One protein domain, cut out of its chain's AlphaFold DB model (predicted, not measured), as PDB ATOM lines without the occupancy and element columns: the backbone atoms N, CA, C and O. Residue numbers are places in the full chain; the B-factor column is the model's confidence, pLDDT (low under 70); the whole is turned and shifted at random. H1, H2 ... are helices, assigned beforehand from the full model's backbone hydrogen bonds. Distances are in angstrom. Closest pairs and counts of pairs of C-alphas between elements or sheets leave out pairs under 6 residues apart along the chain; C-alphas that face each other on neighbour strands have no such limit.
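AT A GLANCE: This is residues 196 to 273 of the 280 residues of the protein "Tetratricopeptide-like helical domain" of Akkermansia glycaniphila (UniProt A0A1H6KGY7). Two helical hairpins are set crosswise: H2, the longest helix, is in the middle, H1 lies on one side of it, and H4 and H5 cross it at nearly a right angle on the other side. The short H3 sits beside residues 214 to 218 of H2. The printed part has 78 residues with five named helices, H1 to H5 in chain order, and no named strand; the class is all helix. It is compact and rounded, with a radius of gyration of the C-alphas of 11.8 A and spans of 31 by 28 by 22 A.

HOW THE PARTS SIT: The hub is H2, residues 211 to 223. H1, residues 196 to 203, touches it at a shallow tilt of 30 degrees, opposite ways, as a hairpin; their closest C-alphas, of Trp 196 and Leu 220, are 6.3 A apart. H3, residues 234 to 237, only just touches H2, with 3 pairs of C-alphas within 8 A, the closest being those of Val 214 and Leu 237 at 5.8 A. H4, residues 241 to 252, touches residues 211 to 215 of H2 alone, about perpendicular at 80 degrees; the closest C-alphas, of Pro 211 and Trp 247, are 5.9 A apart. H5, residues 263 to 272, touches H4 as a second hairpin, opposite ways at a shallow tilt of 34 degrees, only just short of steep; the closest C-alphas, of Lys 245 and Leu 267, are 6.4 A apart. H1 and H5 are apart. In H1, H2, H4 and H5 every O i to N i+4 pair is within hydrogen-bond range; H3 is too short for such a pair.

IN THESE COORDINATES: H2 measures 18.1 A from first to last C-alpha, H4 16.0 A, H5 14.4 A, H1 10.3 A and H3 5.2 A. C-alpha 196, where H1 begins, is at (-34.433, -44.609, 20.692), and C-alpha 272, where H5 ends, is at (-43.856, -35.186, -4.997).

THE WHOLE: The two C-alphas farthest apart, of Leu 198 and Ala 272, are 33.0 A apart. The printed part has no cut and no long link, and the link from H3 to H4 is tight. No printed residue is under 70 in pLDDT.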
ATOM      1  N   TRP A 196     -33.940 -43.644  21.672       98.31
ATOM      2  CA  TRP A 196     -34.433 -44.609  20.692       98.31
ATOM      3  C   TRP A 196     -34.959 -45.889  21.347       98.31
ATOM      4  O   TRP A 196     -36.063 -46.337  21.030       98.31
ATOM      5  N   ASN A 197     -34.198 -46.454  22.284       98.06
ATOM      6  CA  ASN A 197     -34.581 -47.681  22.974       98.06
ATOM      7  C   ASN A 197     -35.858 -47.487  23.804       98.06
ATOM      8  O   ASN A 197     -36.793 -48.277  23.663       98.06
ATOM      9  N   LEU A 198     -35.932 -46.419  24.608       98.19
ATOM     10  CA  LEU A 198     -37.121 -46.113  25.411       98.19
ATOM     11  C   LEU A 198     -38.337 -45.806  24.527       98.19
ATOM     12  O   LEU A 198     -39.426 -46.332  24.750       98.19
ATOM     13  N   GLY A 199     -38.153 -45.009  23.475       98.06
ATOM     14  CA  GLY A 199     -39.218 -44.678  22.535       98.06
ATOM     15  C   GLY A 199     -39.779 -45.917  21.832       98.06
ATOM     16  O   GLY A 199     -40.993 -46.044  21.708       98.06
ATOM     17  N   LYS A 200     -38.923 -46.868  21.423       97.69
ATOM     18  CA  LYS A 200     -39.368 -48.155  20.860       97.69
ATOM     19  C   LYS A 200     -40.195 -48.963  21.848       97.69
ATOM     20  O   LYS A 200     -41.150 -49.613  21.432       97.69
ATOM     21  N   GLN A 201     -39.814 -48.967  23.124       97.00
ATOM     22  CA  GLN A 201     -40.577 -49.664  24.158       97.00
ATOM     23  C   GLN A 201     -41.956 -49.028  24.335       97.00
ATOM     24  O   GLN A 201     -42.949 -49.747  24.282       97.00
ATOM     25  N   LEU A 202     -42.022 -47.698  24.450       97.44
ATOM     26  CA  LEU A 202     -43.283 -46.958  24.553       97.44
ATOM     27  C   LEU A 202     -44.179 -47.170  23.327       97.44
ATOM     28  O   LEU A 202     -45.374 -47.378  23.474       97.44
ATOM     29  N   PHE A 203     -43.611 -47.187  22.120       97.50
ATOM     30  CA  PHE A 203     -44.359 -47.337  20.867       97.50
ATOM     31  C   PHE A 203     -45.103 -48.677  20.723       97.50
ATOM     32  O   PHE A 203     -46.037 -48.786  19.919       97.50
ATOM     33  N   ARG A 204     -44.701 -49.708  21.481       96.31
ATOM     34  CA  ARG A 204     -45.390 -51.011  21.494       96.31
ATOM     35  C   ARG A 204     -46.842 -50.870  21.940       96.31
ATOM     36  O   ARG A 204     -47.688 -51.573  21.400       96.31
ATOM     37  N   ASP A 205     -47.109 -49.940  22.849       95.44
ATOM     38  CA  ASP A 205     -48.453 -49.585  23.279       95.44
ATOM     39  C   ASP A 205     -49.076 -48.557  22.306       95.44
ATOM     40  O   ASP A 205     -48.516 -47.467  22.123       95.44
ATOM     41  N   PRO A 206     -50.213 -48.873  21.654       94.38
ATOM     42  CA  PRO A 206     -50.928 -47.940  20.786       94.38
ATOM     43  C   PRO A 206     -51.272 -46.594  21.441       94.38
ATOM     44  O   PRO A 206     -51.206 -45.572  20.752       94.38
ATOM     45  N   ASP A 207     -51.552 -46.558  22.748       93.56
ATOM     46  CA  ASP A 207     -51.942 -45.332  23.463       93.56
ATOM     47  C   ASP A 207     -50.782 -44.334  23.584       93.56
ATOM     48  O   ASP A 207     -50.968 -43.122  23.733       93.56
ATOM     49  N   ASN A 208     -49.551 -44.827  23.447       95.12
ATOM     50  CA  ASN A 208     -48.344 -44.017  23.456       95.12
ATOM     51  C   ASN A 208     -47.962 -43.484  22.064       95.12
ATOM     52  O   ASN A 208     -47.055 -42.655  21.963       95.12
ATOM     53  N   ARG A 209     -48.659 -43.864  20.981       95.00
ATOM     54  CA  ARG A 209     -48.361 -43.437  19.593       95.00
ATOM     55  C   ARG A 209     -48.852 -42.019  19.272       95.00
ATOM     56  O   ARG A 209     -49.473 -41.756  18.243       95.00
ATOM     57  N   LEU A 210     -48.544 -41.084  20.165       95.12
ATOM     58  CA  LEU A 210     -48.860 -39.665  20.041       95.12
ATOM     59  C   LEU A 210     -47.977 -38.990  18.975       95.12
ATOM     60  O   LEU A 210     -46.828 -39.403  18.786       95.12
ATOM     61  N   PRO A 211     -48.440 -37.897  18.334       96.00
ATOM     62  CA  PRO A 211     -47.716 -37.255  17.234       96.00
ATOM     63  C   PRO A 211     -46.261 -36.898  17.557       96.00
ATOM     64  O   PRO A 211     -45.364 -37.175  16.767       96.00
ATOM     65  N   VAL A 212     -46.005 -36.324  18.738       95.44
ATOM     66  CA  VAL A 212     -44.646 -35.947  19.173       95.44
ATOM     67  C   VAL A 212     -43.760 -37.180  19.336       95.44
ATOM     68  O   VAL A 212     -42.607 -37.154  18.906       95.44
ATOM     69  N   LEU A 213     -44.292 -38.267  19.908       97.44
ATOM     70  CA  LEU A 213     -43.539 -39.503  20.111       97.44
ATOM     71  C   LEU A 213     -43.133 -40.136  18.783       97.44
ATOM     72  O   LEU A 213     -41.962 -40.449  18.571       97.44
ATOM     73  N   VAL A 214     -44.093 -40.247  17.870       98.12
ATOM     74  CA  VAL A 214     -43.883 -40.796  16.530       98.12
ATOM     75  C   VAL A 214     -42.872 -39.965  15.739       98.12
ATOM     76  O   VAL A 214     -41.940 -40.520  15.157       98.12
ATOM     77  N   CYS A 215     -43.000 -38.635  15.749       98.12
ATOM     78  CA  CYS A 215     -42.048 -37.757  15.069       98.12
ATOM     79  C   CYS A 215     -40.642 -37.842  15.682       98.12
ATOM     80  O   CYS A 215     -39.666 -37.897  14.937       98.12
ATOM     81  N   CYS A 216     -40.515 -37.927  17.012       97.94
ATOM     82  CA  CYS A 216     -39.215 -38.134  17.658       97.94
ATOM     83  C   CYS A 216     -38.578 -39.467  17.238       97.94
ATOM     84  O   CYS A 216     -37.387 -39.493  16.949       97.94
ATOM     85  N   LEU A 217     -39.347 -40.559  17.157       98.50
ATOM     86  CA  LEU A 217     -38.838 -41.846  16.668       98.50
ATOM     87  C   LEU A 217     -38.360 -41.755  15.220       98.50
ATOM     88  O   LEU A 217     -37.268 -42.226  14.913       98.50
ATOM     89  N   PHE A 218     -39.133 -41.107  14.345       98.50
ATOM     90  CA  PHE A 218     -38.718 -40.863  12.966       98.50
ATOM     91  C   PHE A 218     -37.378 -40.112  12.902       98.50
ATOM     92  O   PHE A 218     -36.443 -40.581  12.252       98.50
ATOM     93  N   VAL A 219     -37.265 -38.996  13.627       97.81
ATOM     94  CA  VAL A 219     -36.045 -38.177  13.700       97.81
ATOM     95  C   VAL A 219     -34.865 -38.981  14.239       97.81
ATOM     96  O   VAL A 219     -33.792 -38.958  13.644       97.81
ATOM     97  N   LEU A 220     -35.051 -39.734  15.327       98.38
ATOM     98  CA  LEU A 220     -33.990 -40.539  15.938       98.38
ATOM     99  C   LEU A 220     -33.448 -41.600  14.974       98.38
ATOM    100  O   LEU A 220     -32.236 -41.786  14.912       98.38
ATOM    101  N   GLN A 221     -34.305 -42.250  14.178       98.06
ATOM    102  CA  GLN A 221     -33.864 -43.217  13.162       98.06
ATOM    103  C   GLN A 221     -32.949 -42.590  12.109       98.06
ATOM    104  O   GLN A 221     -32.013 -43.243  11.645       98.06
ATOM    105  N   ASN A 222     -33.236 -41.348  11.711       97.69
ATOM    106  CA  ASN A 222     -32.430 -40.617  10.739       97.69
ATOM    107  C   ASN A 222     -31.137 -40.106  11.371       97.69
ATOM    108  O   ASN A 222     -30.069 -40.360  10.824       97.69
ATOM    109  N   LYS A 223     -31.226 -39.489  12.553       96.44
ATOM    110  CA  LYS A 223     -30.082 -38.951  13.299       96.44
ATOM    111  C   LYS A 223     -29.047 -40.019  13.659       96.44
ATOM    112  O   LYS A 223     -27.850 -39.769  13.609       96.44
ATOM    113  N   LEU A 224     -29.503 -41.215  14.026       97.19
ATOM    114  CA  LEU A 224     -28.642 -42.356  14.348       97.19
ATOM    115  C   LEU A 224     -28.201 -43.153  13.111       97.19
ATOM    116  O   LEU A 224     -27.511 -44.158  13.268       97.19
ATOM    117  N   HIS A 225     -28.634 -42.763  11.906       96.50
ATOM    118  CA  HIS A 225     -28.389 -43.487  10.657       96.50
ATOM    119  C   HIS A 225     -28.710 -44.988  10.749       96.50
ATOM    120  O   HIS A 225     -27.968 -45.831  10.248       96.50
ATOM    121  N   LEU A 226     -29.833 -45.338  11.388       96.88
ATOM    122  CA  LEU A 226     -30.148 -46.741  11.663       96.88
ATOM    123  C   LEU A 226     -30.323 -47.546  10.365       96.88
ATOM    124  O   LEU A 226     -30.957 -47.039   9.426       96.88
ATOM    125  N   PRO A 227     -29.840 -48.801  10.308       96.56
ATOM    126  CA  PRO A 227     -30.104 -49.691   9.183       96.56
ATOM    127  C   PRO A 227     -31.596 -50.039   9.110       96.56
ATOM    128  O   PRO A 227     -32.309 -50.014  10.114       96.56
ATOM    129  N   LYS A 228     -32.087 -50.394   7.912       94.12
ATOM    130  CA  LYS A 228     -33.516 -50.688   7.678       94.12
ATOM    131  C   LYS A 228     -34.081 -51.754   8.628       94.12
ATOM    132  O   LYS A 228     -35.235 -51.633   9.014       94.12
ATOM    133  N   SER A 229     -33.278 -52.747   9.013       94.94
ATOM    134  CA  SER A 229     -33.661 -53.833   9.928       94.94
ATOM    135  C   SER A 229     -33.955 -53.373  11.359       94.94
ATOM    136  O   SER A 229     -34.707 -54.035  12.066       94.94
ATOM    137  N   GLU A 230     -33.383 -52.252  11.804       95.00
ATOM    138  CA  GLU A 230     -33.612 -51.729  13.157       95.00
ATOM    139  C   GLU A 230     -34.789 -50.751  13.224       95.00
ATOM    140  O   GLU A 230     -35.390 -50.600  14.295       95.00
ATOM    141  N   ARG A 231     -35.107 -50.093  12.101       97.44
ATOM    142  CA  ARG A 231     -36.130 -49.043  12.003       97.44
ATOM    143  C   ARG A 231     -37.542 -49.601  12.193       97.44
ATOM    144  O   ARG A 231     -37.869 -50.683  11.721       97.44
ATOM    145  N   ILE A 232     -38.401 -48.796  12.806       97.81
ATOM    146  CA  ILE A 232     -39.851 -48.934  12.710       97.81
ATOM    147  C   ILE A 232     -40.256 -48.524  11.282       97.81
ATOM    148  O   ILE A 232     -39.887 -47.429  10.829       97.81
ATOM    149  N   PRO A 233     -41.000 -49.370  10.547       97.44
ATOM    150  CA  PRO A 233     -41.464 -49.045   9.208       97.44
ATOM    151  C   PRO A 233     -42.233 -47.724   9.151       97.44
ATOM    152  O   PRO A 233     -43.038 -47.399  10.023       97.44
ATOM    153  N   PHE A 234     -42.035 -46.969   8.067       96.62
ATOM    154  CA  PHE A 234     -42.667 -45.656   7.894       96.62
ATOM    155  C   PHE A 234     -44.194 -45.708   8.037       96.62
ATOM    156  O   PHE A 234     -44.783 -44.796   8.603       96.62
ATOM    157  N   ARG A 235     -44.830 -46.787   7.562       95.69
ATOM    158  CA  ARG A 235     -46.287 -46.976   7.640       95.69
ATOM    159  C   ARG A 235     -46.792 -47.361   9.024       95.69
ATOM    160  O   ARG A 235     -47.954 -47.115   9.318       95.69
ATOM    161  N   GLU A 236     -45.929 -47.898   9.877       96.69
ATOM    162  CA  GLU A 236     -46.267 -48.114  11.283       96.69
ATOM    163  C   GLU A 236     -46.206 -46.803  12.068       96.69
ATOM    164  O   GLU A 236     -47.097 -46.531  12.871       96.69
ATOM    165  N   LEU A 237     -45.198 -45.963  11.800       97.44
ATOM    166  CA  LEU A 237     -45.111 -44.617  12.376       97.44
ATOM    167  C   LEU A 237     -46.254 -43.727  11.869       97.44
ATOM    168  O   LEU A 237     -46.952 -43.090  12.655       97.44
ATOM    169  N   PHE A 238     -46.480 -43.710  10.557       97.31
ATOM    170  CA  PHE A 238     -47.462 -42.857   9.900       97.31
ATOM    171  C   PHE A 238     -48.401 -43.690   9.013       97.31
ATOM    172  O   PHE A 238     -48.092 -43.944   7.843       97.31
ATOM    173  N   PRO A 239     -49.586 -44.072   9.530       95.00
ATOM    174  CA  PRO A 239     -50.524 -44.926   8.799       95.00
ATOM    175  C   PRO A 239     -50.962 -44.368   7.438       95.00
ATOM    176  O   PRO A 239     -51.251 -45.130   6.520       95.00
ATOM    177  N   THR A 240     -50.982 -43.040   7.273       95.88
ATOM    178  CA  THR A 240     -51.349 -42.376   6.013       95.88
ATOM    179  C   THR A 240     -50.396 -41.230   5.680       95.88
ATOM    180  O   THR A 240     -49.822 -40.606   6.576       95.88
ATOM    181  N   ASP A 241     -50.265 -40.907   4.389       95.06
ATOM    182  CA  ASP A 241     -49.473 -39.751   3.933       95.06
ATOM    183  C   ASP A 241     -50.033 -38.431   4.466       95.06
ATOM    184  O   ASP A 241     -49.270 -37.529   4.801       95.06
ATOM    185  N   ALA A 242     -51.359 -38.325   4.597       94.38
ATOM    186  CA  ALA A 242     -52.006 -37.160   5.191       94.38
ATOM    187  C   ALA A 242     -51.560 -36.960   6.648       94.38
ATOM    188  O   ALA A 242     -51.113 -35.872   7.008       94.38
ATOM    189  N   ARG A 243     -51.583 -38.026   7.469       95.31
ATOM    190  CA  ARG A 243     -51.088 -37.969   8.855       95.31
ATOM    191  C   ARG A 243     -49.604 -37.627   8.910       95.31
ATOM    192  O   ARG A 243     -49.235 -36.749   9.684       95.31
ATOM    193  N   ALA A 244     -48.782 -38.263   8.070       97.56
ATOM    194  CA  ALA A 244     -47.354 -37.965   7.983       97.56
ATOM    195  C   ALA A 244     -47.119 -36.473   7.711       97.56
ATOM    196  O   ALA A 244     -46.456 -35.804   8.500       97.56
ATOM    197  N   LYS A 245     -47.743 -35.925   6.658       96.38
ATOM    198  CA  LYS A 245     -47.646 -34.504   6.291       96.38
ATOM    199  C   LYS A 245     -48.048 -33.597   7.449       96.38
ATOM    200  O   LYS A 245     -47.292 -32.692   7.796       96.38
ATOM    201  N   THR A 246     -49.205 -33.837   8.070       95.94
ATOM    202  CA  THR A 246     -49.699 -33.000   9.174       95.94
ATOM    203  C   THR A 246     -48.764 -33.035  10.379       95.94
ATOM    204  O   THR A 246     -48.417 -31.983  10.917       95.94
ATOM    205  N   TRP A 247     -48.356 -34.223  10.825       97.25
ATOM    206  CA  TRP A 247     -47.575 -34.379  12.052       97.25
ATOM    207  C   TRP A 247     -46.139 -33.894  11.877       97.25
ATOM    208  O   TRP A 247     -45.658 -33.134  12.715       97.25
ATOM    209  N   LEU A 248     -45.487 -34.249  10.767       97.50
ATOM    210  CA  LEU A 248     -44.132 -33.799  10.456       97.50
ATOM    211  C   LEU A 248     -44.070 -32.282  10.248       97.50
ATOM    212  O   LEU A 248     -43.162 -31.638  10.766       97.50
ATOM    213  N   THR A 249     -45.063 -31.690   9.575       96.44
ATOM    214  CA  THR A 249     -45.132 -30.229   9.406       96.44
ATOM    215  C   THR A 249     -45.272 -29.532  10.755       96.44
ATOM    216  O   THR A 249     -44.510 -28.616  11.045       96.44
ATOM    217  N   ARG A 250     -46.200 -29.965  11.618       95.25
ATOM    218  CA  ARG A 250     -46.357 -29.367  12.958       95.25
ATOM    219  C   ARG A 250     -45.105 -29.541  13.812       95.25
ATOM    220  O   ARG A 250     -44.735 -28.632  14.543       95.25
ATOM    221  N   PHE A 251     -44.451 -30.694  13.708       95.75
ATOM    222  CA  PHE A 251     -43.228 -30.963  14.447       95.75
ATOM    223  C   PHE A 251     -42.065 -30.085  13.969       95.75
ATOM    224  O   PHE A 251     -41.329 -29.567  14.798       95.75
ATOM    225  N   LEU A 252     -41.931 -29.853  12.662       94.00
ATOM    226  CA  LEU A 252     -40.890 -28.988  12.099       94.00
ATOM    227  C   LEU A 252     -40.978 -27.537  12.598       94.00
ATOM    228  O   LEU A 252     -39.948 -26.890  12.751       94.00
ATOM    229  N   HIS A 253     -42.193 -27.041  12.835       90.25
ATOM    230  CA  HIS A 253     -42.452 -25.659  13.251       90.25
ATOM    231  C   HIS A 253     -42.589 -25.491  14.774       90.25
ATOM    232  O   HIS A 253     -43.042 -24.443  15.223       90.25
ATOM    233  N   ASN A 254     -42.267 -26.512  15.580       84.50
ATOM    234  CA  ASN A 254     -42.315 -26.365  17.033       84.50
ATOM    235  C   ASN A 254     -41.037 -25.699  17.574       84.50
ATOM    236  O   ASN A 254     -39.936 -25.986  17.113       84.50
ATOM    237  N   ASP A 255     -41.181 -24.885  18.620       79.56
ATOM    238  CA  ASP A 255     -40.058 -24.214  19.294       79.56
ATOM    239  C   ASP A 255     -39.487 -25.029  20.473       79.56
ATOM    240  O   ASP A 255     -38.777 -24.515  21.341       79.56
ATOM    241  N   LEU A 256     -39.771 -26.337  20.526       83.19
ATOM    242  CA  LEU A 256     -39.419 -27.208  21.655       83.19
ATOM    243  C   LEU A 256     -37.997 -27.790  21.561       83.19
ATOM    244  O   LEU A 256     -37.630 -28.664  22.351       83.19
ATOM    245  N   ARG A 257     -37.179 -27.289  20.624       84.56
ATOM    246  CA  ARG A 257     -35.767 -27.670  20.411       84.56
ATOM    247  C   ARG A 257     -35.547 -29.166  20.156       84.56
ATOM    248  O   ARG A 257     -34.503 -29.710  20.515       84.56
ATOM    249  N   HIS A 258     -36.516 -29.839  19.546       87.75
ATOM    250  CA  HIS A 258     -36.284 -31.176  19.010       87.75
ATOM    251  C   HIS A 258     -35.374 -31.110  17.783       87.75
ATOM    252  O   HIS A 258     -35.383 -30.127  17.043       87.75
ATOM    253  N   SER A 259     -34.611 -32.179  17.549       91.81
ATOM    254  CA  SER A 259     -33.944 -32.331  16.258       91.81
ATOM    255  C   SER A 259     -34.978 -32.519  15.148       91.81
ATOM    256  O   SER A 259     -36.082 -33.004  15.399       91.81
ATOM    257  N   THR A 260     -34.628 -32.146  13.923       94.88
ATOM    258  CA  THR A 260     -35.527 -32.200  12.757       94.88
ATOM    259  C   THR A 260     -34.963 -33.058  11.621       94.88
ATOM    260  O   THR A 260     -35.427 -32.968  10.485       94.88
ATOM    261  N   ASP A 261     -33.991 -33.923  11.937       96.19
ATOM    262  CA  ASP A 261     -33.287 -34.790  10.985       96.19
ATOM    263  C   ASP A 261     -34.245 -35.594  10.093       96.19
ATOM    264  O   ASP A 261     -35.082 -36.373  10.569       96.19
ATOM    265  N   GLY A 262     -34.096 -35.425   8.778       95.69
ATOM    266  CA  GLY A 262     -34.862 -36.138   7.757       95.69
ATOM    267  C   GLY A 262     -36.294 -35.636   7.546       95.69
ATOM    268  O   GLY A 262     -36.992 -36.158   6.678       95.69
ATOM    269  N   ILE A 263     -36.783 -34.670   8.338       96.75
ATOM    270  CA  ILE A 263     -38.176 -34.207   8.238       96.75
ATOM    271  C   ILE A 263     -38.416 -33.443   6.936       96.75
ATOM    272  O   ILE A 263     -39.451 -33.639   6.301       96.75
ATOM    273  N   ARG A 264     -37.494 -32.558   6.539       96.31
ATOM    274  CA  ARG A 264     -37.675 -31.722   5.343       96.31
ATOM    275  C   ARG A 264     -37.659 -32.576   4.081       96.31
ATOM    276  O   ARG A 264     -38.560 -32.460   3.259       96.31
ATOM    277  N   GLU A 265     -36.692 -33.479   3.981       96.50
ATOM    278  CA  GLU A 265     -36.536 -34.422   2.877       96.50
ATOM    279  C   GLU A 265     -37.784 -35.297   2.725       96.50
ATOM    280  O   GLU A 265     -38.294 -35.497   1.622       96.50
ATOM    281  N   GLU A 266     -38.321 -35.774   3.847       97.19
ATOM    282  CA  GLU A 266     -39.530 -36.585   3.859       97.19
ATOM    283  C   GLU A 266     -40.771 -35.785   3.445       97.19
ATOM    284  O   GLU A 266     -41.593 -36.270   2.667       97.19
ATOM    285  N   LEU A 267     -40.906 -34.538   3.902       96.94
ATOM    286  CA  LEU A 267     -42.002 -33.667   3.482       96.94
ATOM    287  C   LEU A 267     -41.951 -33.360   1.980       96.94
ATOM    288  O   LEU A 267     -43.004 -33.391   1.337       96.94
ATOM    289  N   GLU A 268     -40.771 -33.123   1.402       96.00
ATOM    290  CA  GLU A 268     -40.633 -32.945  -0.050       96.00
ATOM    291  C   GLU A 268     -40.988 -34.225  -0.815       96.00
ATOM    292  O   GLU A 268     -41.771 -34.179  -1.768       96.00
ATOM    293  N   ARG A 269     -40.527 -35.393  -0.348       95.50
ATOM    294  CA  ARG A 269     -40.914 -36.693  -0.921       95.50
ATOM    295  C   ARG A 269     -42.432 -36.871  -0.938       95.50
ATOM    296  O   ARG A 269     -43.004 -37.261  -1.951       95.50
ATOM    297  N   LEU A 270     -43.097 -36.562   0.175       94.12
ATOM    298  CA  LEU A 270     -44.549 -36.680   0.308       94.12
ATOM    299  C   LEU A 270     -45.312 -35.683  -0.582       94.12
ATOM    300  O   LEU A 270     -46.459 -35.957  -0.952       94.12
ATOM    301  N   ARG A 271     -44.729 -34.524  -0.910       91.44
ATOM    302  CA  ARG A 271     -45.306 -33.543  -1.850       91.44
ATOM    303  C   ARG A 271     -45.183 -33.985  -3.304       91.44
ATOM    304  O   ARG A 271     -46.108 -33.733  -4.067       91.44
ATOM    305  N   ALA A 272     -44.093 -34.664  -3.653       88.75
ATOM    306  CA  ALA A 272     -43.856 -35.186  -4.997       88.75
ATOM    307  C   ALA A 272     -44.750 -36.391  -5.359       88.75
ATOM    308  O   ALA A 272     -44.840 -36.759  -6.529       88.75
ATOM    309  N   LEU A 273     -45.419 -37.012  -4.379       81.56
ATOM    310  CA  LEU A 273     -46.354 -38.104  -4.645       81.56
ATOM    311  C   LEU A 273     -47.580 -37.603  -5.433       81.56
ATOM    312  O   LEU A 273     -48.179 -36.592  -5.047       81.56
TER     313      LEU A 273